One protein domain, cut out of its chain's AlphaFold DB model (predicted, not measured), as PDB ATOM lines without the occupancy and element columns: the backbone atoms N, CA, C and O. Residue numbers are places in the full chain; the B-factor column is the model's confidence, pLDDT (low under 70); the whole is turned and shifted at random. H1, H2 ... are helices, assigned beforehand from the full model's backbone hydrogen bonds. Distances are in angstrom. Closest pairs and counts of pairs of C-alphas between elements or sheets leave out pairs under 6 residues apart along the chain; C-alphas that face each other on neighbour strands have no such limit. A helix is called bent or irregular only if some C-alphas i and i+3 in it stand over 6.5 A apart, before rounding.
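AT A GLANCE: This is residues 367 to 493 and 509 to 556 of the 562 residues of the protein "DUF4105 domain-containing protein" of Arcobacter sp (UniProt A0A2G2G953). Two long helices, H5 and H9, lie side by side and run opposite ways as a long bar, with a group of short helices at each end. H1 to H4 gather round the end where H5 begins, and H6, H7 and H8 make a second group at the other end, from which residues 484 to 493 stick out as a tail. The printed part has 175 residues with nine named helices, H1 to H9 in order, and no named strand; the class is all helix. It is loose, with a radius of gyration of the C-alphas of 20.4 A, and spans 58 by 40 by 31 A.

IN THESE COORDINATES: H1, residues 367 to 379, begins at C-alpha 367 (-87.356, -84.947, -67.000) and is 18.3 A long. H2 is residues 388 to 393, H3 residues 396 to 405 and H4 residues 407 to 415. H5, residues 417 to 448, runs 46.5 A from C-alpha 417 (-85.961, -91.796, -84.986). H6 is residues 451 to 461. H7, residues 464 to 482, is 24.7 A long, and H8, residues 510 to 526, 25.2 A. H9, residues 528 to 556, runs 42.1 A to C-alpha 556 (-78.134, -91.061, -93.332).

HOW THE PARTS SIT: The hub, H5, touches H9 at a shallow tilt of 18 degrees, opposite ways, closest at the C-alphas of Ile 431 and Trp 541, 5.0 A apart. With residues 419 to 429 alone H5 touches H1, at a steep tilt of 62 degrees; the C-alphas of Ala 372 and Ala 422 are closest, 4.4 A. H2 only just touches H1, with 3 pairs of C-alphas within 8 A, closest Leu 373 and Leu 388 at 6.9 A. H3 touches H9, closest at the C-alphas of Pro 396 and Ser 544, 5.7 A. H4 and H5 touch only at the corner, closest at the C-alphas of Ile 413 and Arg 420, 4.8 A. H7 touches H5, about perpendicular at 85 degrees, with the C-alphas of Ser 443 and Ile 482 closest, 6.4 A. H6 and H7 form a helical hairpin at a shallow tilt of 11 degrees, closest at the C-alphas of Gln 459 and Leu 467, 6.6 A. H7 touches H8, closest at the C-alphas of Glu 466 and Ser 515, 5.2 A. H7 has a kink of 32 degrees near residue 476 and is only just irregular: C-alphas 473 and 476 are 6.8 A apart. The helix packing is mostly crossed. Every O i to N i+4 pair is within hydrogen-bond range in H1 to H6; the counts are 12 of 15 in H7, 11 of 13 in H8 and 21 of 25 in H9.

THE WHOLE: The two C-alphas farthest apart, Ser 408 and Glu 489, are 65.5 A apart. Residues 494 to 508 are not printed, and C-alphas 493 and 509 are 34.8 A apart across the cut. Of the links that are printed whole, none is long. Mean pLDDT of the printed part is 91.9; residues 481 to 485 and 556 are under 70.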
ATOM      1  N   PRO A 367     -86.214 -84.190 -66.493       94.94
ATOM      2  CA  PRO A 367     -87.356 -84.947 -67.000       94.94
ATOM      3  C   PRO A 367     -87.197 -85.368 -68.468       94.94
ATOM      4  O   PRO A 367     -87.708 -86.412 -68.875       94.94
ATOM      5  N   ALA A 368     -86.485 -84.583 -69.285       95.06
ATOM      6  CA  ALA A 368     -86.202 -84.949 -70.670       95.06
ATOM      7  C   ALA A 368     -85.220 -86.129 -70.749       95.06
ATOM      8  O   ALA A 368     -85.477 -87.086 -71.487       95.06
ATOM      9  N   TYR A 369     -84.152 -86.103 -69.947       96.62
ATOM     10  CA  TYR A 369     -83.180 -87.194 -69.867       96.62
ATOM     11  C   TYR A 369     -83.777 -88.467 -69.261       96.62
ATOM     12  O   TYR A 369     -83.542 -89.552 -69.781       96.62
ATOM     13  N   GLU A 370     -84.621 -88.365 -68.234       97.06
ATOM     14  CA  GLU A 370     -85.319 -89.519 -67.656       97.06
ATOM     15  C   GLU A 370     -86.288 -90.173 -68.646       97.06
ATOM     16  O   GLU A 370     -86.400 -91.399 -68.694       97.06
ATOM     17  N   ARG A 371     -86.986 -89.377 -69.469       97.88
ATOM     18  CA  ARG A 371     -87.807 -89.918 -70.563       97.88
ATOM     19  C   ARG A 371     -86.951 -90.657 -71.588       97.88
ATOM     20  O   ARG A 371     -87.345 -91.738 -72.025       97.88
ATOM     21  N   ALA A 372     -85.792 -90.106 -71.948       98.12
ATOM     22  CA  ALA A 372     -84.853 -90.772 -72.845       98.12
ATOM     23  C   ALA A 372     -84.318 -92.080 -72.241       98.12
ATOM     24  O   ALA A 372     -84.350 -93.112 -72.910       98.12
ATOM     25  N   LEU A 373     -83.935 -92.063 -70.963       98.44
ATOM     26  CA  LEU A 373     -83.490 -93.234 -70.212       98.44
ATOM     27  C   LEU A 373     -84.553 -94.333 -70.221       98.44
ATOM     28  O   LEU A 373     -84.261 -95.454 -70.620       98.44
ATOM     29  N   LYS A 374     -85.802 -94.008 -69.857       98.25
ATOM     30  CA  LYS A 374     -86.929 -94.957 -69.853       98.25
ATOM     31  C   LYS A 374     -87.179 -95.554 -71.238       98.25
ATOM     32  O   LYS A 374     -87.447 -96.749 -71.354       98.25
ATOM     33  N   MET A 375     -87.090 -94.735 -72.288       97.94
ATOM     34  CA  MET A 375     -87.278 -95.177 -73.671       97.94
ATOM     35  C   MET A 375     -86.186 -96.161 -74.107       97.94
ATOM     36  O   MET A 375     -86.507 -97.208 -74.668       97.94
ATOM     37  N   VAL A 376     -84.921 -95.842 -73.824       98.06
ATOM     38  CA  VAL A 376     -83.769 -96.703 -74.122       98.06
ATOM     39  C   VAL A 376     -83.842 -97.991 -73.304       98.06
ATOM     40  O   VAL A 376     -83.827 -99.075 -73.878       98.06
ATOM     41  N   HIS A 377     -84.035 -97.884 -71.989       97.81
ATOM     42  CA  HIS A 377     -84.142 -99.017 -71.071       97.81
ATOM     43  C   HIS A 377     -85.215-100.019 -71.506       97.81
ATOM     44  O   HIS A 377     -84.959-101.214 -71.575       97.81
ATOM     45  N   LYS A 378     -86.423 -99.540 -71.836       97.12
ATOM     46  CA  LYS A 378     -87.534-100.397 -72.286       97.12
ATOM     47  C   LYS A 378     -87.256-101.068 -73.635       97.12
ATOM     48  O   LYS A 378     -87.883-102.071 -73.962       97.12
ATOM     49  N   ALA A 379     -86.398-100.475 -74.460       97.12
ATOM     50  CA  ALA A 379     -86.094-100.993 -75.783       97.12
ATOM     51  C   ALA A 379     -84.949-102.013 -75.798       97.12
ATOM     52  O   ALA A 379     -84.867-102.777 -76.761       97.12
ATOM     53  N   MET A 380     -84.106-102.017 -74.765       97.19
ATOM     54  CA  MET A 380     -83.039-102.996 -74.569       97.19
ATOM     55  C   MET A 380     -83.581-104.298 -73.969       97.19
ATOM     56  O   MET A 380     -84.501-104.288 -73.156       97.19
ATOM     57  N   ASN A 381     -82.970-105.420 -74.341       95.62
ATOM     58  CA  ASN A 381     -83.283-106.744 -73.810       95.62
ATOM     59  C   ASN A 381     -82.724-106.946 -72.394       95.62
ATOM     60  O   ASN A 381     -83.408-107.505 -71.546       95.62
ATOM     61  N   ASN A 382     -81.488-106.494 -72.140       92.19
ATOM     62  CA  ASN A 382     -80.793-106.644 -70.854       92.19
ATOM     63  C   ASN A 382     -80.078-105.332 -70.467       92.19
ATOM     64  O   ASN A 382     -78.854-105.241 -70.599       92.19
ATOM     65  N   PRO A 383     -80.812-104.276 -70.075       93.62
ATOM     66  CA  PRO A 383     -80.197-103.027 -69.630       93.62
ATOM     67  C   PRO A 383     -79.430-103.221 -68.307       93.62
ATOM     68  O   PRO A 383     -79.942-103.818 -67.366       93.62
ATOM     69  N   GLU A 384     -78.203-102.692 -68.226       93.50
ATOM     70  CA  GLU A 384     -77.335-102.738 -67.026       93.50
ATOM     71  C   GLU A 384     -77.459-101.475 -66.142       93.50
ATOM     72  O   GLU A 384     -76.572-101.176 -65.348       93.50
ATOM     73  N   PHE A 385     -78.516-100.686 -66.318       95.69
ATOM     74  CA  PHE A 385     -78.730 -99.416 -65.622       95.69
ATOM     75  C   PHE A 385     -80.216 -99.222 -65.346       95.69
ATOM     76  O   PHE A 385     -81.046 -99.684 -66.115       95.69
ATOM     77  N   SER A 386     -80.547 -98.482 -64.297       94.12
ATOM     78  CA  SER A 386     -81.911 -98.121 -63.898       94.12
ATOM     79  C   SER A 386     -82.082 -96.614 -63.668       94.12
ATOM     80  O   SER A 386     -83.204 -96.104 -63.653       94.12
ATOM     81  N   SER A 387     -80.969 -95.882 -63.556       96.00
ATOM     82  CA  SER A 387     -80.917 -94.436 -63.331       96.00
ATOM     83  C   SER A 387     -79.957 -93.739 -64.304       96.00
ATOM     84  O   SER A 387     -79.140 -94.385 -64.966       96.00
ATOM     85  N   LEU A 388     -80.050 -92.406 -64.404       94.75
ATOM     86  CA  LEU A 388     -79.109 -91.605 -65.202       94.75
ATOM     87  C   LEU A 388     -77.675 -91.750 -64.678       94.75
ATOM     88  O   LEU A 388     -76.744 -91.857 -65.471       94.75
ATOM     89  N   GLU A 389     -77.512 -91.800 -63.357       92.06
ATOM     90  CA  GLU A 389     -76.210 -91.945 -62.706       92.06
ATOM     91  C   GLU A 389     -75.576 -93.306 -63.019       92.06
ATOM     92  O   GLU A 389     -74.414 -93.377 -63.413       92.06
ATOM     93  N   GLU A 390     -76.348 -94.393 -62.932       95.62
ATOM     94  CA  GLU A 390     -75.878 -95.722 -63.343       95.62
ATOM     95  C   GLU A 390     -75.503 -95.746 -64.826       95.62
ATOM     96  O   GLU A 390     -74.444 -96.260 -65.175       95.62
ATOM     97  N   TYR A 391     -76.315 -95.132 -65.694       96.75
ATOM     98  CA  TYR A 391     -76.014 -95.037 -67.121       96.75
ATOM     99  C   TYR A 391     -74.675 -94.328 -67.385       96.75
ATOM    100  O   TYR A 391     -73.835 -94.845 -68.123       96.75
ATOM    101  N   ILE A 392     -74.460 -93.152 -66.783       93.69
ATOM    102  CA  ILE A 392     -73.240 -92.352 -66.973       93.69
ATOM    103  C   ILE A 392     -72.007 -93.102 -66.453       93.69
ATOM    104  O   ILE A 392     -70.952 -93.030 -67.084       93.69
ATOM    105  N   ASN A 393     -72.141 -93.848 -65.352       93.06
ATOM    106  CA  ASN A 393     -71.044 -94.596 -64.734       93.06
ATOM    107  C   ASN A 393     -70.620 -95.859 -65.507       93.06
ATOM    108  O   ASN A 393     -69.530 -96.378 -65.257       93.06
ATOM    109  N   ILE A 394     -71.420 -96.345 -66.463       95.38
ATOM    110  CA  ILE A 394     -70.981 -97.411 -67.376       95.38
ATOM    111  C   ILE A 394     -69.955 -96.839 -68.356       95.38
ATOM    112  O   ILE A 394     -70.189 -95.798 -68.962       95.38
ATOM    113  N   ASP A 395     -68.856 -97.559 -68.584       96.00
ATOM    114  CA  ASP A 395     -67.862 -97.205 -69.599       96.00
ATOM    115  C   ASP A 395     -68.533 -96.941 -70.973       96.00
ATOM    116  O   ASP A 395     -69.250 -97.814 -71.478       96.00
ATOM    117  N   PRO A 396     -68.329 -95.771 -71.614       97.25
ATOM    118  CA  PRO A 396     -68.954 -95.432 -72.897       97.25
ATOM    119  C   PRO A 396     -68.667 -96.436 -74.019       97.25
ATOM    120  O   PRO A 396     -69.534 -96.644 -74.874       97.25
ATOM    121  N   LEU A 397     -67.500 -97.089 -74.022       96.25
ATOM    122  CA  LEU A 397     -67.203 -98.163 -74.971       96.25
ATOM    123  C   LEU A 397     -68.085 -99.377 -74.691       96.25
ATOM    124  O   LEU A 397     -68.668 -99.936 -75.622       96.25
ATOM    125  N   LYS A 398     -68.238 -99.747 -73.414       96.38
ATOM    126  CA  LYS A 398     -69.126-100.838 -72.999       96.38
ATOM    127  C   LYS A 398     -70.584-100.519 -73.337       96.38
ATOM    128  O   LYS A 398     -71.269-101.383 -73.870       96.38
ATOM    129  N   ARG A 399     -71.058 -99.281 -73.136       96.19
ATOM    130  CA  ARG A 399     -72.423 -98.865 -73.531       96.19
ATOM    131  C   ARG A 399     -72.683 -99.072 -75.021       96.19
ATOM    132  O   ARG A 399     -73.717 -99.624 -75.410       96.19
ATOM    133  N   TYR A 400     -71.736 -98.662 -75.863       96.56
ATOM    134  CA  TYR A 400     -71.849 -98.844 -77.308       96.56
ATOM    135  C   TYR A 400     -71.765-100.323 -77.709       96.56
ATOM    136  O   TYR A 400     -72.560-100.786 -78.523       96.56
ATOM    137  N   GLN A 401     -70.870-101.100 -77.091       95.69
ATOM    138  CA  GLN A 401     -70.785-102.550 -77.298       95.69
ATOM    139  C   GLN A 401     -72.073-103.270 -76.885       95.69
ATOM    140  O   GLN A 401     -72.582-104.078 -77.656       95.69
ATOM    141  N   ASN A 402     -72.648-102.940 -75.726       94.69
ATOM    142  CA  ASN A 402     -73.932-103.474 -75.266       94.69
ATOM    143  C   ASN A 402     -75.039-103.183 -76.287       94.69
ATOM    144  O   ASN A 402     -75.832-104.067 -76.607       94.69
ATOM    145  N   THR A 403     -75.035-101.980 -76.867       95.00
ATOM    146  CA  THR A 403     -75.967-101.612 -77.939       95.00
ATOM    147  C   THR A 403     -75.775-102.471 -79.189       95.00
ATOM    148  O   THR A 403     -76.758-102.936 -79.750       95.00
ATOM    149  N   LEU A 404     -74.536-102.721 -79.627       94.56
ATOM    150  CA  LEU A 404     -74.254-103.578 -80.790       94.56
ATOM    151  C   LEU A 404     -74.599-105.055 -80.546       94.56
ATOM    152  O   LEU A 404     -75.047-105.745 -81.465       94.56
ATOM    153  N   ASN A 405     -74.378-105.538 -79.324       96.12
ATOM    154  CA  ASN A 405     -74.644-106.917 -78.925       96.12
ATOM    155  C   ASN A 405     -76.149-107.194 -78.815       96.12
ATOM    156  O   ASN A 405     -76.606-108.294 -79.137       96.12
ATOM    157  N   ASP A 406     -76.937-106.187 -78.438       97.12
ATOM    158  CA  ASP A 406     -78.391-106.241 -78.500       97.12
ATOM    159  C   ASP A 406     -78.896-105.976 -79.929       97.12
ATOM    160  O   ASP A 406     -79.310-104.875 -80.296       97.12
ATOM    161  N   LYS A 407     -78.879-107.025 -80.759       95.94
ATOM    162  CA  LYS A 407     -79.286-106.947 -82.174       95.94
ATOM    163  C   LYS A 407     -80.691-106.366 -82.366       95.94
ATOM    164  O   LYS A 407     -80.909-105.623 -83.320       95.94
ATOM    165  N   SER A 408     -81.632-106.705 -81.480       96.44
ATOM    166  CA  SER A 408     -83.014-106.211 -81.555       96.44
ATOM    167  C   SER A 408     -83.046-104.701 -81.333       96.44
ATOM    168  O   SER A 408     -83.548-103.950 -82.173       96.44
ATOM    169  N   PHE A 409     -82.430-104.244 -80.245       97.19
ATOM    170  CA  PHE A 409     -82.333-102.828 -79.917       97.19
ATOM    171  C   PHE A 409     -81.575-102.027 -80.984       97.19
ATOM    172  O   PHE A 409     -82.038-100.965 -81.406       97.19
ATOM    173  N   PHE A 410     -80.457-102.551 -81.494       96.56
ATOM    174  CA  PHE A 410     -79.664-101.882 -82.525       96.56
ATOM    175  C   PHE A 410     -80.445-101.667 -83.826       96.56
ATOM    176  O   PHE A 410     -80.405-100.580 -84.411       96.56
ATOM    177  N   GLU A 411     -81.195-102.677 -84.279       95.38
ATOM    178  CA  GLU A 411     -82.053-102.548 -85.460       95.38
ATOM    179  C   GLU A 411     -83.193-101.551 -85.238       95.38
ATOM    180  O   GLU A 411     -83.534-100.785 -86.147       95.38
ATOM    181  N   ARG A 412     -83.736-101.486 -84.018       96.38
ATOM    182  CA  ARG A 412     -84.720-100.465 -83.648       96.38
ATOM    183  C   ARG A 412     -84.119 -99.064 -83.657       96.38
ATOM    184  O   ARG A 412     -84.701 -98.193 -84.287       96.38
ATOM    185  N   ILE A 413     -82.931 -98.835 -83.090       95.81
ATOM    186  CA  ILE A 413     -82.235 -97.530 -83.158       95.81
ATOM    187  C   ILE A 413     -82.043 -97.060 -84.609       95.81
ATOM    188  O   ILE A 413     -82.174 -95.870 -84.916       95.81
ATOM    189  N   LYS A 414     -81.727 -97.965 -85.542       95.06
ATOM    190  CA  LYS A 414     -81.577 -97.592 -86.959       95.06
ATOM    191  C   LYS A 414     -82.885 -97.066 -87.555       95.06
ATOM    192  O   LYS A 414     -82.869 -96.067 -88.276       95.06
ATOM    193  N   LYS A 415     -84.011 -97.711 -87.241       94.75
ATOM    194  CA  LYS A 415     -85.325 -97.430 -87.844       94.75
ATOM    195  C   LYS A 415     -86.103 -96.335 -87.105       94.75
ATOM    196  O   LYS A 415     -86.656 -95.434 -87.730       94.75
ATOM    197  N   GLU A 416     -86.119 -96.378 -85.779       96.31
ATOM    198  CA  GLU A 416     -86.927 -95.528 -84.903       96.31
ATOM    199  C   GLU A 416     -86.182 -94.230 -84.557       96.31
ATOM    200  O   GLU A 416     -85.290 -94.195 -83.706       96.31
ATOM    201  N   ARG A 417     -86.575 -93.121 -85.200       95.56
ATOM    202  CA  ARG A 417     -85.961 -91.796 -84.986       95.56
ATOM    203  C   ARG A 417     -85.983 -91.357 -83.518       95.56
ATOM    204  O   ARG A 417     -84.975 -90.846 -83.038       95.56
ATOM    205  N   TYR A 418     -87.105 -91.537 -82.821       95.81
ATOM    206  CA  TYR A 418     -87.248 -91.107 -81.426       95.81
ATOM    207  C   TYR A 418     -86.350 -91.907 -80.479       95.81
ATOM    208  O   TYR A 418     -85.659 -91.302 -79.665       95.81
ATOM    209  N   LEU A 419     -86.274 -93.233 -80.647       97.69
ATOM    210  CA  LEU A 419     -85.398 -94.093 -79.849       97.69
ATOM    211  C   LEU A 419     -83.921 -93.737 -80.045       97.69
ATOM    212  O   LEU A 419     -83.165 -93.619 -79.085       97.69
ATOM    213  N   ARG A 420     -83.517 -93.496 -81.294       97.56
ATOM    214  CA  ARG A 420     -82.160 -93.038 -81.607       97.56
ATOM    215  C   ARG A 420     -81.842 -91.684 -80.985       97.56
ATOM    216  O   ARG A 420     -80.751 -91.506 -80.458       97.56
ATOM    217  N   ASN A 421     -82.768 -90.732 -81.055       97.38
ATOM    218  CA  ASN A 421     -82.575 -89.417 -80.450       97.38
ATOM    219  C   ASN A 421     -82.507 -89.505 -78.919       97.38
ATOM    220  O   ASN A 421     -81.698 -88.803 -78.327       97.38
ATOM    221  N   ALA A 422     -83.286 -90.391 -78.290       98.06
ATOM    222  CA  ALA A 422     -83.172 -90.676 -76.862       98.06
ATOM    223  C   ALA A 422     -81.778 -91.223 -76.507       98.06
ATOM    224  O   ALA A 422     -81.138 -90.713 -75.592       98.06
ATOM    225  N   GLN A 423     -81.267 -92.185 -77.279       98.06
ATOM    226  CA  GLN A 423     -79.912 -92.715 -77.100       98.06
ATOM    227  C   GLN A 423     -78.828 -91.635 -77.277       98.06
ATOM    228  O   GLN A 423     -77.877 -91.582 -76.501       98.06
ATOM    229  N   ILE A 424     -78.968 -90.763 -78.282       98.25
ATOM    230  CA  ILE A 424     -78.058 -89.626 -78.494       98.25
ATOM    231  C   ILE A 424     -78.097 -88.675 -77.299       98.25
ATOM    232  O   ILE A 424     -77.040 -88.271 -76.828       98.25
ATOM    233  N   LEU A 425     -79.289 -88.358 -76.789       97.50
ATOM    234  CA  LEU A 425     -79.463 -87.440 -75.670       97.50
ATOM    235  C   LEU A 425     -78.741 -87.949 -74.408       97.50
ATOM    236  O   LEU A 425     -78.066 -87.174 -73.737       97.50
ATOM    237  N   LEU A 426     -78.805 -89.254 -74.119       97.94
ATOM    238  CA  LEU A 426     -78.064 -89.850 -72.997       97.94
ATOM    239  C   LEU A 426     -76.537 -89.765 -73.173       97.94
ATOM    240  O   LEU A 426     -75.815 -89.515 -72.210       97.94
ATOM    241  N   GLU A 427     -76.020 -89.945 -74.393       98.06
ATOM    242  CA  GLU A 427     -74.586 -89.766 -74.657       98.06
ATOM    243  C   GLU A 427     -74.164 -88.288 -74.597       98.06
ATOM    244  O   GLU A 427     -73.087 -87.988 -74.088       98.06
ATOM    245  N   GLU A 428     -75.011 -87.353 -75.043       96.44
ATOM    246  CA  GLU A 428     -74.764 -85.908 -74.921       96.44
ATOM    247  C   GLU A 428     -74.724 -85.457 -73.449       96.44
ATOM    248  O   GLU A 428     -73.858 -84.664 -73.081       96.44
ATOM    249  N   LEU A 429     -75.560 -86.032 -72.574       95.12
ATOM    250  CA  LEU A 429     -75.446 -85.827 -71.125       95.12
ATOM    251  C   LEU A 429     -74.106 -86.333 -70.574       95.12
ATOM    252  O   LEU A 429     -73.447 -85.628 -69.810       95.12
ATOM    253  N   SER A 430     -73.686 -87.538 -70.975       95.94
ATOM    254  CA  SER A 430     -72.396 -88.106 -70.564       95.94
ATOM    255  C   SER A 430     -71.222 -87.210 -70.965       95.94
ATOM    256  O   SER A 430     -70.297 -87.035 -70.175       95.94
ATOM    257  N   ILE A 431     -71.266 -86.584 -72.148       95.44
ATOM    258  CA  ILE A 431     -70.255 -85.607 -72.589       95.44
ATOM    259  C   ILE A 431     -70.155 -84.450 -71.584       95.44
ATOM    260  O   ILE A 431     -69.062 -84.172 -71.095       95.44
ATOM    261  N   ILE A 432     -71.278 -83.828 -71.217       90.00
ATOM    262  CA  ILE A 432     -71.311 -82.692 -70.274       90.00
ATOM    263  C   ILE A 432     -70.758 -83.096 -68.896       90.00
ATOM    264  O   ILE A 432     -69.981 -82.363 -68.274       90.00
ATOM    265  N   ARG A 433     -71.119 -84.294 -68.419       88.31
ATOM    266  CA  ARG A 433     -70.679 -84.826 -67.120       88.31
ATOM    267  C   ARG A 433     -69.186 -85.131 -67.096       88.31
ATOM    268  O   ARG A 433     -68.500 -84.737 -66.154       88.31
ATOM    269  N   PHE A 434     -68.663 -85.783 -68.134       91.81
ATOM    270  CA  PHE A 434     -67.236 -86.088 -68.222       91.81
ATOM    271  C   PHE A 434     -66.378 -84.854 -68.491       91.81
ATOM    272  O   PHE A 434     -65.249 -84.808 -68.012       91.81
ATOM    273  N   GLU A 435     -66.899 -83.839 -69.181       87.69
ATOM    274  CA  GLU A 435     -66.225 -82.545 -69.312       87.69
ATOM    275  C   GLU A 435     -66.102 -81.844 -67.956       87.69
ATOM    276  O   GLU A 435     -65.000 -81.465 -67.556       87.69
ATOM    277  N   THR A 436     -67.206 -81.762 -67.206       82.19
ATOM    278  CA  THR A 436     -67.216 -81.200 -65.846       82.19
ATOM    279  C   THR A 436     -66.243 -81.955 -64.935       82.19
ATOM    280  O   THR A 436     -65.434 -81.340 -64.239       82.19
ATOM    281  N   ARG A 437     -66.254 -83.297 -64.987       86.00
ATOM    282  CA  ARG A 437     -65.316 -84.140 -64.237       86.00
ATOM    283  C   ARG A 437     -63.869 -83.895 -64.661       86.00
ATOM    284  O   ARG A 437     -63.024 -83.710 -63.800       86.00
ATOM    285  N   MET A 438     -63.581 -83.833 -65.959       88.00
ATOM    286  CA  MET A 438     -62.236 -83.591 -66.488       88.00
ATOM    287  C   MET A 438     -61.670 -82.247 -66.020       88.00
ATOM    288  O   MET A 438     -60.542 -82.214 -65.537       88.00
ATOM    289  N   ILE A 439     -62.438 -81.155 -66.131       82.19
ATOM    290  CA  ILE A 439     -62.039 -79.832 -65.610       82.19
ATOM    291  C   ILE A 439     -61.722 -79.931 -64.121       82.19
ATOM    292  O   ILE A 439     -60.786 -79.297 -63.621       82.19
ATOM    293  N   GLY A 440     -62.491 -80.760 -63.426       81.06
ATOM    294  CA  GLY A 440     -62.300 -80.980 -62.023       81.06
ATOM    295  C   GLY A 440     -61.026 -81.722 -61.646       81.06
ATOM    296  O   GLY A 440     -60.198 -81.209 -60.895       81.06
ATOM    297  N   GLU A 441     -60.804 -82.884 -62.246       86.81
ATOM    298  CA  GLU A 441     -59.572 -83.649 -62.051       86.81
ATOM    299  C   GLU A 441     -58.340 -82.836 -62.486       86.81
ATOM    300  O   GLU A 441     -57.293 -82.897 -61.844       86.81
ATOM    301  N   MET A 442     -58.456 -82.016 -63.542       87.50
ATOM    302  CA  MET A 442     -57.387 -81.094 -63.938       87.50
ATOM    303  C   MET A 442     -57.117 -80.064 -62.845       87.50
ATOM    304  O   MET A 442     -55.965 -79.827 -62.496       87.50
ATOM    305  N   SER A 443     -58.166 -79.463 -62.287       82.75
ATOM    306  CA  SER A 443     -58.019 -78.494 -61.203       82.75
ATOM    307  C   SER A 443     -57.332 -79.107 -59.981       82.75
ATOM    308  O   SER A 443     -56.403 -78.508 -59.440       82.75
ATOM    309  N   TYR A 444     -57.725 -80.329 -59.607       83.31
ATOM    310  CA  TYR A 444     -57.085 -81.094 -58.538       83.31
ATOM    311  C   TYR A 444     -55.598 -81.343 -58.825       83.31
ATOM    312  O   TYR A 444     -54.749 -80.981 -58.014       83.31
ATOM    313  N   TYR A 445     -55.267 -81.855 -60.014       88.94
ATOM    314  CA  TYR A 445     -53.885 -82.102 -60.429       88.94
ATOM    315  C   TYR A 445     -52.996 -80.853 -60.300       88.94
ATOM    316  O   TYR A 445     -51.879 -80.932 -59.787       88.94
ATOM    317  N   PHE A 446     -53.487 -79.693 -60.755       88.81
ATOM    318  CA  PHE A 446     -52.743 -78.430 -60.705       88.81
ATOM    319  C   PHE A 446     -52.598 -77.860 -59.290       88.81
ATOM    320  O   PHE A 446     -51.618 -77.157 -59.026       88.81
ATOM    321  N   ASN A 447     -53.553 -78.140 -58.401       82.88
ATOM    322  CA  ASN A 447     -53.462 -77.758 -56.998       82.88
ATOM    323  C   ASN A 447     -52.422 -78.611 -56.258       82.88
ATOM    324  O   ASN A 447     -51.525 -78.053 -55.634       82.88
ATOM    325  N   GLU A 448     -52.480 -79.939 -56.398       86.00
ATOM    326  CA  GLU A 448     -51.557 -80.869 -55.723       86.00
ATOM    327  C   GLU A 448     -50.095 -80.694 -56.157       86.00
ATOM    328  O   GLU A 448     -49.180 -80.872 -55.359       86.00
ATOM    329  N   ASN A 449     -49.860 -80.331 -57.422       88.62
ATOM    330  CA  ASN A 449     -48.510 -80.197 -57.979       88.62
ATOM    331  C   ASN A 449     -47.982 -78.757 -58.006       88.62
ATOM    332  O   ASN A 449     -46.888 -78.544 -58.517       88.62
ATOM    333  N   GLU A 450     -48.740 -77.780 -57.496       88.00
ATOM    334  CA  GLU A 450     -48.488 -76.336 -57.597       88.00
ATOM    335  C   GLU A 450     -48.267 -75.808 -59.033       88.00
ATOM    336  O   GLU A 450     -47.313 -76.139 -59.741       88.00
ATOM    337  N   ILE A 451     -49.074 -74.827 -59.447       88.12
ATOM    338  CA  ILE A 451     -48.986 -74.199 -60.782       88.12
ATOM    339  C   ILE A 451     -47.557 -73.733 -61.147       88.12
ATOM    340  O   ILE A 451     -47.123 -73.893 -62.290       88.12
ATOM    341  N   SER A 452     -46.808 -73.155 -60.200       90.44
ATOM    342  CA  SER A 452     -45.426 -72.702 -60.428       90.44
ATOM    343  C   SER A 452     -44.461 -73.845 -60.723       90.44
ATOM    344  O   SER A 452     -43.564 -73.689 -61.555       90.44
ATOM    345  N   SER A 453     -44.641 -74.980 -60.057       93.75
ATOM    346  CA  SER A 453     -43.777 -76.151 -60.174       93.75
ATOM    347  C   SER A 453     -44.051 -76.890 -61.483       93.75
ATOM    348  O   SER A 453     -43.105 -77.181 -62.219       93.75
ATOM    349  N   ILE A 454     -45.326 -77.034 -61.869       95.00
ATOM    350  CA  ILE A 454     -45.712 -77.522 -63.204       95.00
ATOM    351  C   ILE A 454     -45.121 -76.627 -64.296       95.00
ATOM    352  O   ILE A 454     -44.518 -77.127 -65.244       95.00
ATOM    353  N   ASN A 455     -45.250 -75.300 -64.176       94.44
ATOM    354  CA  ASN A 455     -44.732 -74.383 -65.190       94.44
ATOM    355  C   ASN A 455     -43.204 -74.494 -65.344       94.44
ATOM    356  O   ASN A 455     -42.709 -74.567 -66.466       94.44
ATOM    357  N   LYS A 456     -42.453 -74.583 -64.237       96.31
ATOM    358  CA  LYS A 456     -40.995 -74.807 -64.266       96.31
ATOM    359  C   LYS A 456     -40.619 -76.152 -64.885       96.31
ATOM    360  O   LYS A 456     -39.628 -76.238 -65.605       96.31
ATOM    361  N   TYR A 457     -41.372 -77.211 -64.596       97.19
ATOM    362  CA  TYR A 457     -41.169 -78.510 -65.231       97.19
ATOM    363  C   TYR A 457     -41.389 -78.414 -66.747       97.19
ATOM    364  O   TYR A 457     -40.486 -78.729 -67.515       97.19
ATOM    365  N   MET A 458     -42.514 -77.847 -67.180       97.44
ATOM    366  CA  MET A 458     -42.839 -77.701 -68.602       97.44
ATOM    367  C   MET A 458     -41.861 -76.804 -69.365       97.44
ATOM    368  O   MET A 458     -41.558 -77.083 -70.518       97.44
ATOM    369  N   GLN A 459     -41.316 -75.761 -68.734       96.88
ATOM    370  CA  GLN A 459     -40.267 -74.924 -69.331       96.88
ATOM    371  C   GLN A 459     -38.970 -75.689 -69.635       96.88
ATOM    372  O   GLN A 459     -38.227 -75.271 -70.517       96.88
ATOM    373  N   ARG A 460     -38.688 -76.779 -68.911       97.19
ATOM    374  CA  ARG A 460     -37.516 -77.638 -69.149       97.19
ATOM    375  C   ARG A 460     -37.788 -78.707 -70.203       97.19
ATOM    376  O   ARG A 460     -36.899 -79.018 -70.984       97.19
ATOM    377  N   GLU A 461     -39.001 -79.254 -70.216       97.31
ATOM    378  CA  GLU A 461     -39.358 -80.408 -71.052       97.31
ATOM    379  C   GLU A 461     -39.876 -80.044 -72.449       97.31
ATOM    380  O   GLU A 461     -39.802 -80.864 -73.361       97.31
ATOM    381  N   LEU A 462     -40.451 -78.851 -72.622       97.31
ATOM    382  CA  LEU A 462     -41.133 -78.457 -73.856       97.31
ATOM    383  C   LEU A 462     -40.290 -77.491 -74.687       97.31
ATOM    384  O   LEU A 462     -39.664 -76.569 -74.161       97.31
ATOM    385  N   ASN A 463     -40.354 -77.623 -76.014       96.19
ATOM    386  CA  ASN A 463     -39.801 -76.596 -76.898       96.19
ATOM    387  C   ASN A 463     -40.672 -75.324 -76.910       96.19
ATOM    388  O   ASN A 463     -41.797 -75.303 -76.414       96.19
ATOM    389  N   VAL A 464     -40.184 -74.247 -77.535       95.12
ATOM    390  CA  VAL A 464     -40.870 -72.939 -77.564       95.12
ATOM    391  C   VAL A 464     -42.304 -73.024 -78.111       95.12
ATOM    392  O   VAL A 464     -43.206 -72.366 -77.585       95.12
ATOM    393  N   LYS A 465     -42.547 -73.838 -79.151       93.25
ATOM    394  CA  LYS A 465     -43.886 -74.002 -79.741       93.25
ATOM    395  C   LYS A 465     -44.816 -74.734 -78.775       93.25
ATOM    396  O   LYS A 465     -45.931 -74.277 -78.538       93.25
ATOM    397  N   GLU A 466     -44.360 -75.846 -78.213       95.31
ATOM    398  CA  GLU A 466     -45.116 -76.640 -77.241       95.31
ATOM    399  C   GLU A 466     -45.401 -75.864 -75.965       95.31
ATOM    400  O   GLU A 466     -46.531 -75.884 -75.492       95.31
ATOM    401  N   LEU A 467     -44.424 -75.123 -75.445       94.75
ATOM    402  CA  LEU A 467     -44.599 -74.296 -74.259       94.75
ATOM    403  C   LEU A 467     -45.666 -73.221 -74.486       94.75
ATOM    404  O   LEU A 467     -46.487 -72.974 -73.604       94.75
ATOM    405  N   LYS A 468     -45.717 -72.625 -75.686       92.62
ATOM    406  CA  LYS A 468     -46.788 -71.692 -76.059       92.62
ATOM    407  C   LYS A 468     -48.154 -72.380 -76.091       92.62
ATOM    408  O   LYS A 468     -49.116 -71.832 -75.563       92.62
ATOM    409  N   VAL A 469     -48.242 -73.582 -76.666       93.19
ATOM    410  CA  VAL A 469     -49.484 -74.376 -76.673       93.19
ATOM    411  C   VAL A 469     -49.904 -74.744 -75.249       93.19
ATOM    412  O   VAL A 469     -51.061 -74.554 -74.898       93.19
ATOM    413  N   PHE A 470     -48.985 -75.222 -74.409       94.44
ATOM    414  CA  PHE A 470     -49.247 -75.515 -73.000       94.44
ATOM    415  C   PHE A 470     -49.753 -74.275 -72.262       94.44
ATOM    416  O   PHE A 470     -50.778 -74.335 -71.584       94.44
ATOM    417  N   SER A 471     -49.071 -73.143 -72.442       90.81
ATOM    418  CA  SER A 471     -49.412 -71.885 -71.790       90.81
ATOM    419  C   SER A 471     -50.817 -71.408 -72.161       90.81
ATOM    420  O   SER A 471     -51.615 -71.116 -71.273       90.81
ATOM    421  N   GLU A 472     -51.144 -71.363 -73.452       87.38
ATOM    422  CA  GLU A 472     -52.405 -70.792 -73.937       87.38
ATOM    423  C   GLU A 472     -53.586 -71.780 -73.850       87.38
ATOM    424  O   GLU A 472     -54.713 -71.361 -73.608       87.38
ATOM    425  N   CYS A 473     -53.354 -73.090 -74.006       87.12
ATOM    426  CA  CYS A 473     -54.428 -74.093 -74.068       87.12
ATOM    427  C   CYS A 473     -54.701 -74.836 -72.761       87.12
ATOM    428  O   CYS A 473     -55.751 -75.461 -72.646       87.12
ATOM    429  N   ILE A 474     -53.756 -74.845 -71.817       89.06
ATOM    430  CA  ILE A 474     -53.882 -75.612 -70.569       89.06
ATOM    431  C   ILE A 474     -53.634 -74.705 -69.368       89.06
ATOM    432  O   ILE A 474     -54.542 -74.503 -68.567       89.06
ATOM    433  N   LEU A 475     -52.434 -74.127 -69.257       88.44
ATOM    434  CA  LEU A 475     -52.008 -73.393 -68.065       88.44
ATOM    435  C   LEU A 475     -52.855 -72.143 -67.818       88.44
ATOM    436  O   LEU A 475     -53.297 -71.930 -66.694       88.44
ATOM    437  N   THR A 476     -53.082 -71.310 -68.835       82.19
ATOM    438  CA  THR A 476     -53.845 -70.063 -68.674       82.19
ATOM    439  C   THR A 476     -55.312 -70.342 -68.328       82.19
ATOM    440  O   THR A 476     -55.758 -69.816 -67.308       82.19
ATOM    441  N   PRO A 477     -56.049 -71.199 -69.072       77.81
ATOM    442  CA  PRO A 477     -57.431 -71.532 -68.724       77.81
ATOM    443  C   PRO A 477     -57.566 -72.136 -67.325       77.81
ATOM    444  O   PRO A 477     -58.385 -71.671 -66.538       77.81
ATOM    445  N   ILE A 478     -56.727 -73.118 -66.969       78.38
ATOM    446  CA  ILE A 478     -56.840 -73.765 -65.658       78.38
ATOM    447  C   ILE A 478     -56.430 -72.823 -64.522       78.38
ATOM    448  O   ILE A 478     -57.043 -72.824 -63.462       78.38
ATOM    449  N   THR A 479     -55.444 -71.948 -64.747       77.88
ATOM    450  CA  THR A 479     -55.060 -70.930 -63.763       77.88
ATOM    451  C   THR A 479     -56.185 -69.923 -63.554       77.88
ATOM    452  O   THR A 479     -56.409 -69.527 -62.419       77.88
ATOM    453  N   ALA A 480     -56.906 -69.523 -64.604       71.38
ATOM    454  CA  ALA A 480     -58.057 -68.628 -64.475       71.38
ATOM    455  C   ALA A 480     -59.226 -69.263 -63.698       71.38
ATOM    456  O   ALA A 480     -60.019 -68.538 -63.104       71.38
ATOM    457  N   LEU A 481     -59.316 -70.598 -63.690       69.50
ATOM    458  CA  LEU A 481     -60.296 -71.351 -62.903       69.50
ATOM    459  C   LEU A 481     -59.854 -71.556 -61.442       69.50
ATOM    460  O   LEU A 481     -60.685 -71.446 -60.546       69.50
ATOM    461  N   ILE A 482     -58.569 -71.860 -61.201       69.94
ATOM    462  CA  ILE A 482     -58.045 -72.221 -59.868       69.94
ATOM    463  C   ILE A 482     -57.530 -71.021 -59.077       69.94
ATOM    464  O   ILE A 482     -57.527 -71.075 -57.855       69.94
ATOM    465  N   LYS A 483     -56.961 -69.997 -59.721       66.38
ATOM    466  CA  LYS A 483     -56.391 -68.855 -59.002       66.38
ATOM    467  C   LYS A 483     -57.426 -67.753 -58.861       66.38
ATOM    468  O   LYS A 483     -58.159 -67.470 -59.810       66.38
ATOM    469  N   PRO A 484     -57.414 -67.045 -57.722       63.19
ATOM    470  CA  PRO A 484     -58.284 -65.905 -57.562       63.19
ATOM    471  C   PRO A 484     -57.909 -64.852 -58.601       63.19
ATOM    472  O   PRO A 484     -56.728 -64.541 -58.791       63.19
ATOM    473  N   ILE A 485     -58.923 -64.310 -59.276       66.56
ATOM    474  CA  ILE A 485     -58.757 -63.169 -60.175       66.56
ATOM    475  C   ILE A 485     -58.030 -62.072 -59.392       66.56
ATOM    476  O   ILE A 485     -58.397 -61.785 -58.246       66.56
ATOM    477  N   LYS A 486     -56.984 -61.491 -59.997       71.38
ATOM    478  CA  LYS A 486     -56.266 -60.353 -59.419       71.38
ATOM    479  C   LYS A 486     -57.292 -59.259 -59.116       71.38
ATOM    480  O   LYS A 486     -57.973 -58.797 -60.026       71.38
ATOM    481  N   ARG A 487     -57.412 -58.908 -57.837       82.56
ATOM    482  CA  ARG A 487     -58.293 -57.836 -57.378       82.56
ATOM    483  C   ARG A 487     -57.572 -56.506 -57.500       82.56
ATOM    484  O   ARG A 487     -56.378 -56.426 -57.199       82.56
ATOM    485  N   GLU A 488     -58.299 -55.511 -57.967       85.69
ATOM    486  CA  GLU A 488     -57.848 -54.128 -58.077       85.69
ATOM    487  C   GLU A 488     -58.544 -53.304 -56.988       85.69
ATOM    488  O   GLU A 488     -59.503 -53.758 -56.371       85.69
ATOM    489  N   GLU A 489     -58.014 -52.124 -56.694       86.69
ATOM    490  CA  GLU A 489     -58.668 -51.190 -55.779       86.69
ATOM    491  C   GLU A 489     -59.693 -50.375 -56.575       86.69
ATOM    492  O   GLU A 489     -59.319 -49.521 -57.381       86.69
ATOM    493  N   GLY A 490     -60.975 -50.695 -56.398       89.12
ATOM    494  CA  GLY A 490     -62.068 -50.193 -57.219       89.12
ATOM    495  C   GLY A 490     -62.081 -50.685 -58.673       89.12
ATOM    496  O   GLY A 490     -61.432 -51.658 -59.066       89.12
ATOM    497  N   ILE A 491     -62.865 -49.983 -59.491       92.31
ATOM    498  CA  ILE A 491     -63.025 -50.201 -60.926       92.31
ATOM    499  C   ILE A 491     -61.724 -49.809 -61.656       92.31
ATOM    500  O   ILE A 491     -61.318 -48.644 -61.608       92.31
ATOM    501  N   PRO A 492     -61.076 -50.742 -62.378       88.94
ATOM    502  CA  PRO A 492     -59.835 -50.466 -63.092       88.94
ATOM    503  C   PRO A 492     -60.042 -49.589 -64.332       88.94
ATOM    504  O   PRO A 492     -61.014 -49.732 -65.080       88.94
ATOM    505  N   ASP A 493     -59.052 -48.738 -64.610       79.94
ATOM    506  CA  ASP A 493     -59.015 -47.915 -65.818       79.94
ATOM    507  C   ASP A 493     -58.857 -48.765 -67.094       79.94
ATOM    508  O   ASP A 493     -58.191 -49.806 -67.119       79.94
ATOM    509  N   LYS A 509     -56.389 -76.548 -83.825       85.31
ATOM    510  CA  LYS A 509     -55.639 -76.712 -85.088       85.31
ATOM    511  C   LYS A 509     -54.791 -77.985 -85.070       85.31
ATOM    512  O   LYS A 509     -54.187 -78.323 -84.054       85.31
ATOM    513  N   SER A 510     -54.720 -78.673 -86.212       80.69
ATOM    514  CA  SER A 510     -54.016 -79.958 -86.371       80.69
ATOM    515  C   SER A 510     -52.575 -79.924 -85.857       80.69
ATOM    516  O   SER A 510     -52.161 -80.830 -85.138       80.69
ATOM    517  N   GLU A 511     -51.843 -78.852 -86.153       82.38
ATOM    518  CA  GLU A 511     -50.468 -78.642 -85.694       82.38
ATOM    519  C   GLU A 511     -50.327 -78.542 -84.165       82.38
ATOM    520  O   GLU A 511     -49.353 -79.045 -83.611       82.38
ATOM    521  N   ASN A 512     -51.311 -77.964 -83.467       87.62
ATOM    522  CA  ASN A 512     -51.298 -77.821 -82.009       87.62
ATOM    523  C   ASN A 512     -51.730 -79.116 -81.309       87.62
ATOM    524  O   ASN A 512     -51.318 -79.376 -80.179       87.62
ATOM    525  N   ARG A 513     -52.503 -79.979 -81.985       86.50
ATOM    526  CA  ARG A 513     -52.917 -81.285 -81.440       86.50
ATOM    527  C   ARG A 513     -51.733 -82.207 -81.158       86.50
ATOM    528  O   ARG A 513     -51.792 -82.968 -80.198       86.50
ATOM    529  N   MET A 514     -50.678 -82.157 -81.975       88.44
ATOM    530  CA  MET A 514     -49.470 -82.956 -81.734       88.44
ATOM    531  C   MET A 514     -48.730 -82.475 -80.485       88.44
ATOM    532  O   MET A 514     -48.420 -83.293 -79.622       88.44
ATOM    533  N   SER A 515     -48.561 -81.159 -80.330       93.12
ATOM    534  CA  SER A 515     -48.006 -80.575 -79.104       93.12
ATOM    535  C   SER A 515     -48.843 -80.947 -77.879       93.12
ATOM    536  O   SER A 515     -48.289 -81.396 -76.886       93.12
ATOM    537  N   LEU A 516     -50.177 -80.868 -77.954       92.12
ATOM    538  CA  LEU A 516     -51.060 -81.268 -76.850       92.12
ATOM    539  C   LEU A 516     -50.896 -82.741 -76.453       92.12
ATOM    540  O   LEU A 516     -50.949 -83.051 -75.266       92.12
ATOM    541  N   LYS A 517     -50.671 -83.656 -77.405       92.00
ATOM    542  CA  LYS A 517     -50.375 -85.063 -77.079       92.00
ATOM    543  C   LYS A 517     -49.076 -85.195 -76.286       92.00
ATOM    544  O   LYS A 517     -49.066 -85.889 -75.275       92.00
ATOM    545  N   TYR A 518     -48.016 -84.522 -76.727       94.38
ATOM    546  CA  TYR A 518     -46.727 -84.549 -76.038       94.38
ATOM    547  C   TYR A 518     -46.816 -83.923 -74.640       94.38
ATOM    548  O   TYR A 518     -46.383 -84.522 -73.662       94.38
ATOM    549  N   ILE A 519     -47.495 -82.779 -74.517       95.81
ATOM    550  CA  ILE A 519     -47.735 -82.109 -73.233       95.81
ATOM    551  C   ILE A 519     -48.469 -83.035 -72.255       95.81
ATOM    552  O   ILE A 519     -48.070 -83.139 -71.100       95.81
ATOM    553  N   ARG A 520     -49.505 -83.754 -72.705       94.88
ATOM    554  CA  ARG A 520     -50.226 -84.725 -71.861       94.88
ATOM    555  C   ARG A 520     -49.322 -85.849 -71.358       94.88
ATOM    556  O   ARG A 520     -49.461 -86.257 -70.211       94.88
ATOM    557  N   MET A 521     -48.400 -86.330 -72.192       95.75
ATOM    558  CA  MET A 521     -47.405 -87.326 -71.785       95.75
ATOM    559  C   MET A 521     -46.499 -86.768 -70.681       95.75
ATOM    560  O   MET A 521     -46.323 -87.419 -69.658       95.75
ATOM    561  N   LYS A 522     -46.035 -85.522 -70.826       97.31
ATOM    562  CA  LYS A 522     -45.236 -84.833 -69.804       97.31
ATOM    563  C   LYS A 522     -45.994 -84.575 -68.501       97.31
ATOM    564  O   LYS A 522     -45.436 -84.760 -67.428       97.31
ATOM    565  N   MET A 523     -47.283 -84.235 -68.559       96.44
ATOM    566  CA  MET A 523     -48.114 -84.132 -67.348       96.44
ATOM    567  C   MET A 523     -48.238 -85.481 -66.626       96.44
ATOM    568  O   MET A 523     -48.121 -85.552 -65.402       96.44
ATOM    569  N   LYS A 524     -48.401 -86.572 -67.379       96.56
ATOM    570  CA  LYS A 524     -48.422 -87.926 -66.818       96.56
ATOM    571  C   LYS A 524     -47.084 -88.333 -66.198       96.56
ATOM    572  O   LYS A 524     -47.085 -88.995 -65.170       96.56
ATOM    573  N   GLU A 525     -45.964 -87.966 -66.816       96.75
ATOM    574  CA  GLU A 525     -44.621 -88.225 -66.277       96.75
ATOM    575  C   GLU A 525     -44.383 -87.490 -64.953       96.75
ATOM    576  O   GLU A 525     -43.794 -88.067 -64.041       96.75
ATOM    577  N   LEU A 526     -44.861 -86.246 -64.835       96.19
ATOM    578  CA  LEU A 526     -44.700 -85.431 -63.629       96.19
ATOM    579  C   LEU A 526     -45.427 -86.028 -62.414       96.19
ATOM    580  O   LEU A 526     -44.836 -86.129 -61.342       96.19
ATOM    581  N   ASP A 527     -46.690 -86.431 -62.581       96.50
ATOM    582  CA  ASP A 527     -47.481 -87.057 -61.518       96.50
ATOM    583  C   ASP A 527     -48.504 -88.043 -62.107       96.50
ATOM    584  O   ASP A 527     -49.651 -87.685 -62.401       96.50
ATOM    585  N   PRO A 528     -48.113 -89.315 -62.297       95.88
ATOM    586  CA  PRO A 528     -48.963 -90.291 -62.963       95.88
ATOM    587  C   PRO A 528     -50.209 -90.626 -62.146       95.88
ATOM    588  O   PRO A 528     -51.251 -90.917 -62.729       95.88
ATOM    589  N   ARG A 529     -50.127 -90.582 -60.810       95.62
ATOM    590  CA  ARG A 529     -51.238 -90.970 -59.932       95.62
ATOM    591  C   ARG A 529     -52.400 -89.996 -60.069       95.62
ATOM    592  O   ARG A 529     -53.519 -90.439 -60.322       95.62
ATOM    593  N   ASN A 530     -52.125 -88.697 -59.986       92.69
ATOM    594  CA  ASN A 530     -53.170 -87.678 -60.085       92.69
ATOM    595  C   ASN A 530     -53.551 -87.345 -61.536       92.69
ATOM    596  O   ASN A 530     -54.594 -86.741 -61.773       92.69
ATOM    597  N   TRP A 531     -52.753 -87.756 -62.530       95.69
ATOM    598  CA  TRP A 531     -53.105 -87.582 -63.943       95.69
ATOM    599  C   TRP A 531     -54.072 -88.649 -64.481       95.69
ATOM    600  O   TRP A 531     -54.849 -88.369 -65.396       95.69
ATOM    601  N   ILE A 532     -54.065 -89.869 -63.926       95.94
ATOM    602  CA  ILE A 532     -54.948 -90.965 -64.370       95.94
ATOM    603  C   ILE A 532     -56.436 -90.555 -64.390       95.94
ATOM    604  O   ILE A 532     -57.082 -90.780 -65.416       95.94
ATOM    605  N   PRO A 533     -57.009 -89.917 -63.347       93.25
ATOM    606  CA  PRO A 533     -58.409 -89.481 -63.371       93.25
ATOM    607  C   PRO A 533     -58.737 -88.479 -64.490       93.25
ATOM    608  O   PRO A 533     -59.810 -88.561 -65.101       93.25
ATOM    609  N   VAL A 534     -57.801 -87.574 -64.807       92.44
ATOM    610  CA  VAL A 534     -57.914 -86.645 -65.944       92.44
ATOM    611  C   VAL A 534     -57.979 -87.431 -67.250       92.44
ATOM    612  O   VAL A 534     -58.867 -87.202 -68.073       92.44
ATOM    613  N   GLU A 535     -57.059 -88.381 -67.430       94.69
ATOM    614  CA  GLU A 535     -56.966 -89.212 -68.630       94.69
ATOM    615  C   GLU A 535     -58.225 -90.066 -68.834       94.69
ATOM    616  O   GLU A 535     -58.751 -90.112 -69.948       94.69
ATOM    617  N   VAL A 536     -58.753 -90.669 -67.763       94.50
ATOM    618  CA  VAL A 536     -60.000 -91.450 -67.785       94.50
ATOM    619  C   VAL A 536     -61.190 -90.573 -68.170       94.50
ATOM    620  O   VAL A 536     -61.917 -90.909 -69.102       94.50
ATOM    621  N   SER A 537     -61.368 -89.421 -67.516       93.56
ATOM    622  CA  SER A 537     -62.494 -88.513 -67.800       93.56
ATOM    623  C   SER A 537     -62.462 -88.009 -69.242       93.56
ATOM    624  O   SER A 537     -63.469 -88.002 -69.945       93.56
ATOM    625  N   MET A 538     -61.274 -87.661 -69.724       93.56
ATOM    626  CA  MET A 538     -61.032 -87.233 -71.095       93.56
ATOM    627  C   MET A 538     -61.255 -88.351 -72.124       93.56
ATOM    628  O   MET A 538     -61.767 -88.092 -73.217       93.56
ATOM    629  N   HIS A 539     -60.863 -89.587 -71.801       95.19
ATOM    630  CA  HIS A 539     -61.150 -90.751 -72.629       95.19
ATOM    631  C   HIS A 539     -62.660 -90.977 -72.723       95.19
ATOM    632  O   HIS A 539     -63.194 -91.051 -73.827       95.19
ATOM    633  N   TYR A 540     -63.363 -90.980 -71.592       96.94
ATOM    634  CA  TYR A 540     -64.805 -91.197 -71.549       96.94
ATOM    635  C   TYR A 540     -65.605 -90.088 -72.235       96.94
ATOM    636  O   TYR A 540     -66.559 -90.375 -72.965       96.94
ATOM    637  N   TRP A 541     -65.172 -88.835 -72.097       96.00
ATOM    638  CA  TRP A 541     -65.696 -87.715 -72.877       96.00
ATOM    639  C   TRP A 541     -65.568 -87.984 -74.383       96.00
ATOM    640  O   TRP A 541     -66.554 -87.926 -75.119       96.00
ATOM    641  N   LYS A 542     -64.366 -88.357 -74.845       95.94
ATOM    642  CA  LYS A 542     -64.091 -88.616 -76.264       95.94
ATOM    643  C   LYS A 542     -64.913 -89.785 -76.807       95.94
ATOM    644  O   LYS A 542     -65.445 -89.687 -77.911       95.94
ATOM    645  N   GLU A 543     -65.017 -90.883 -76.067       97.94
ATOM    646  CA  GLU A 543     -65.785 -92.045 -76.519       97.94
ATOM    647  C   GLU A 543     -67.293 -91.772 -76.511       97.94
ATOM    648  O   GLU A 543     -67.984 -92.178 -77.441       97.94
ATOM    649  N   SER A 544     -67.800 -90.958 -75.579       97.94
ATOM    650  CA  SER A 544     -69.191 -90.481 -75.631       97.94
ATOM    651  C   SER A 544     -69.444 -89.619 -76.886       97.94
ATOM    652  O   SER A 544     -70.444 -89.807 -77.582       97.94
ATOM    653  N   VAL A 545     -68.499 -88.745 -77.271       97.44
ATOM    654  CA  VAL A 545     -68.550 -88.006 -78.556       97.44
ATOM    655  C   VAL A 545     -68.553 -88.964 -79.757       97.44
ATOM    656  O   VAL A 545     -69.310 -88.768 -80.714       97.44
ATOM    657  N   ASN A 546     -67.725 -90.011 -79.733       97.81
ATOM    658  CA  ASN A 546     -67.696 -91.023 -80.793       97.81
ATOM    659  C   ASN A 546     -69.038 -91.758 -80.905       97.81
ATOM    660  O   ASN A 546     -69.535 -91.924 -82.021       97.81
ATOM    661  N   ASN A 547     -69.650 -92.122 -79.776       97.88
ATOM    662  CA  ASN A 547     -70.964 -92.758 -79.720       97.88
ATOM    663  C   ASN A 547     -72.043 -91.864 -80.343       97.88
ATOM    664  O   ASN A 547     -72.767 -92.308 -81.235       97.88
ATOM    665  N   VAL A 548     -72.102 -90.582 -79.959       97.94
ATOM    666  CA  VAL A 548     -73.019 -89.597 -80.566       97.94
ATOM    667  C   VAL A 548     -72.851 -89.559 -82.086       97.94
ATOM    668  O   VAL A 548     -73.832 -89.643 -82.829       97.94
ATOM    669  N   ASN A 549     -71.610 -89.477 -82.572       97.19
ATOM    670  CA  ASN A 549     -71.320 -89.453 -84.005       97.19
ATOM    671  C   ASN A 549     -71.714 -90.760 -84.709       97.19
ATOM    672  O   ASN A 549     -72.218 -90.722 -85.835       97.19
ATOM    673  N   ALA A 550     -71.507 -91.911 -84.068       96.44
ATOM    674  CA  ALA A 550     -71.906 -93.210 -84.594       96.44
ATOM    675  C   ALA A 550     -73.432 -93.300 -84.745       96.44
ATOM    676  O   ALA A 550     -73.918 -93.625 -85.829       96.44
ATOM    677  N   TYR A 551     -74.191 -92.909 -83.718       96.38
ATOM    678  CA  TYR A 551     -75.653 -92.883 -83.778       96.38
ATOM    679  C   TYR A 551     -76.179 -91.864 -84.794       96.38
ATOM    680  O   TYR A 551     -77.076 -92.192 -85.569       96.38
ATOM    681  N   LYS A 552     -75.589 -90.663 -84.883       94.88
ATOM    682  CA  LYS A 552     -75.957 -89.665 -85.905       94.88
ATOM    683  C   LYS A 552     -75.755 -90.208 -87.326       94.88
ATOM    684  O   LYS A 552     -76.612 -89.982 -88.180       94.88
ATOM    685  N   LYS A 553     -74.712 -91.004 -87.588       94.50
ATOM    686  CA  LYS A 553     -74.489 -91.658 -88.897       94.50
ATOM    687  C   LYS A 553     -75.536 -92.717 -89.254       94.50
ATOM    688  O   LYS A 553     -75.725 -92.985 -90.436       94.50
ATOM    689  N   LEU A 554     -76.261 -93.283 -88.286       89.19
ATOM    690  CA  LEU A 554     -77.370 -94.203 -88.578       89.19
ATOM    691  C   LEU A 554     -78.562 -93.490 -89.245       89.19
ATOM    692  O   LEU A 554     -79.401 -94.148 -89.854       89.19
ATOM    693  N   SER A 555     -78.627 -92.152 -89.178       70.69
ATOM    694  CA  SER A 555     -79.688 -91.350 -89.802       70.69
ATOM    695  C   SER A 555     -79.585 -91.238 -91.331       70.69
ATOM    696  O   SER A 555     -80.603 -91.043 -91.990       70.69
ATOM    697  N   SER A 556     -78.394 -91.404 -91.922       55.47
ATOM    698  CA  SER A 556     -78.134 -91.061 -93.332       55.47
ATOM    699  C   SER A 556     -78.539 -92.131 -94.359       55.47
ATOM    700  O   SER A 556     -78.280 -91.962 -95.549       55.47
TER     701      SER A 556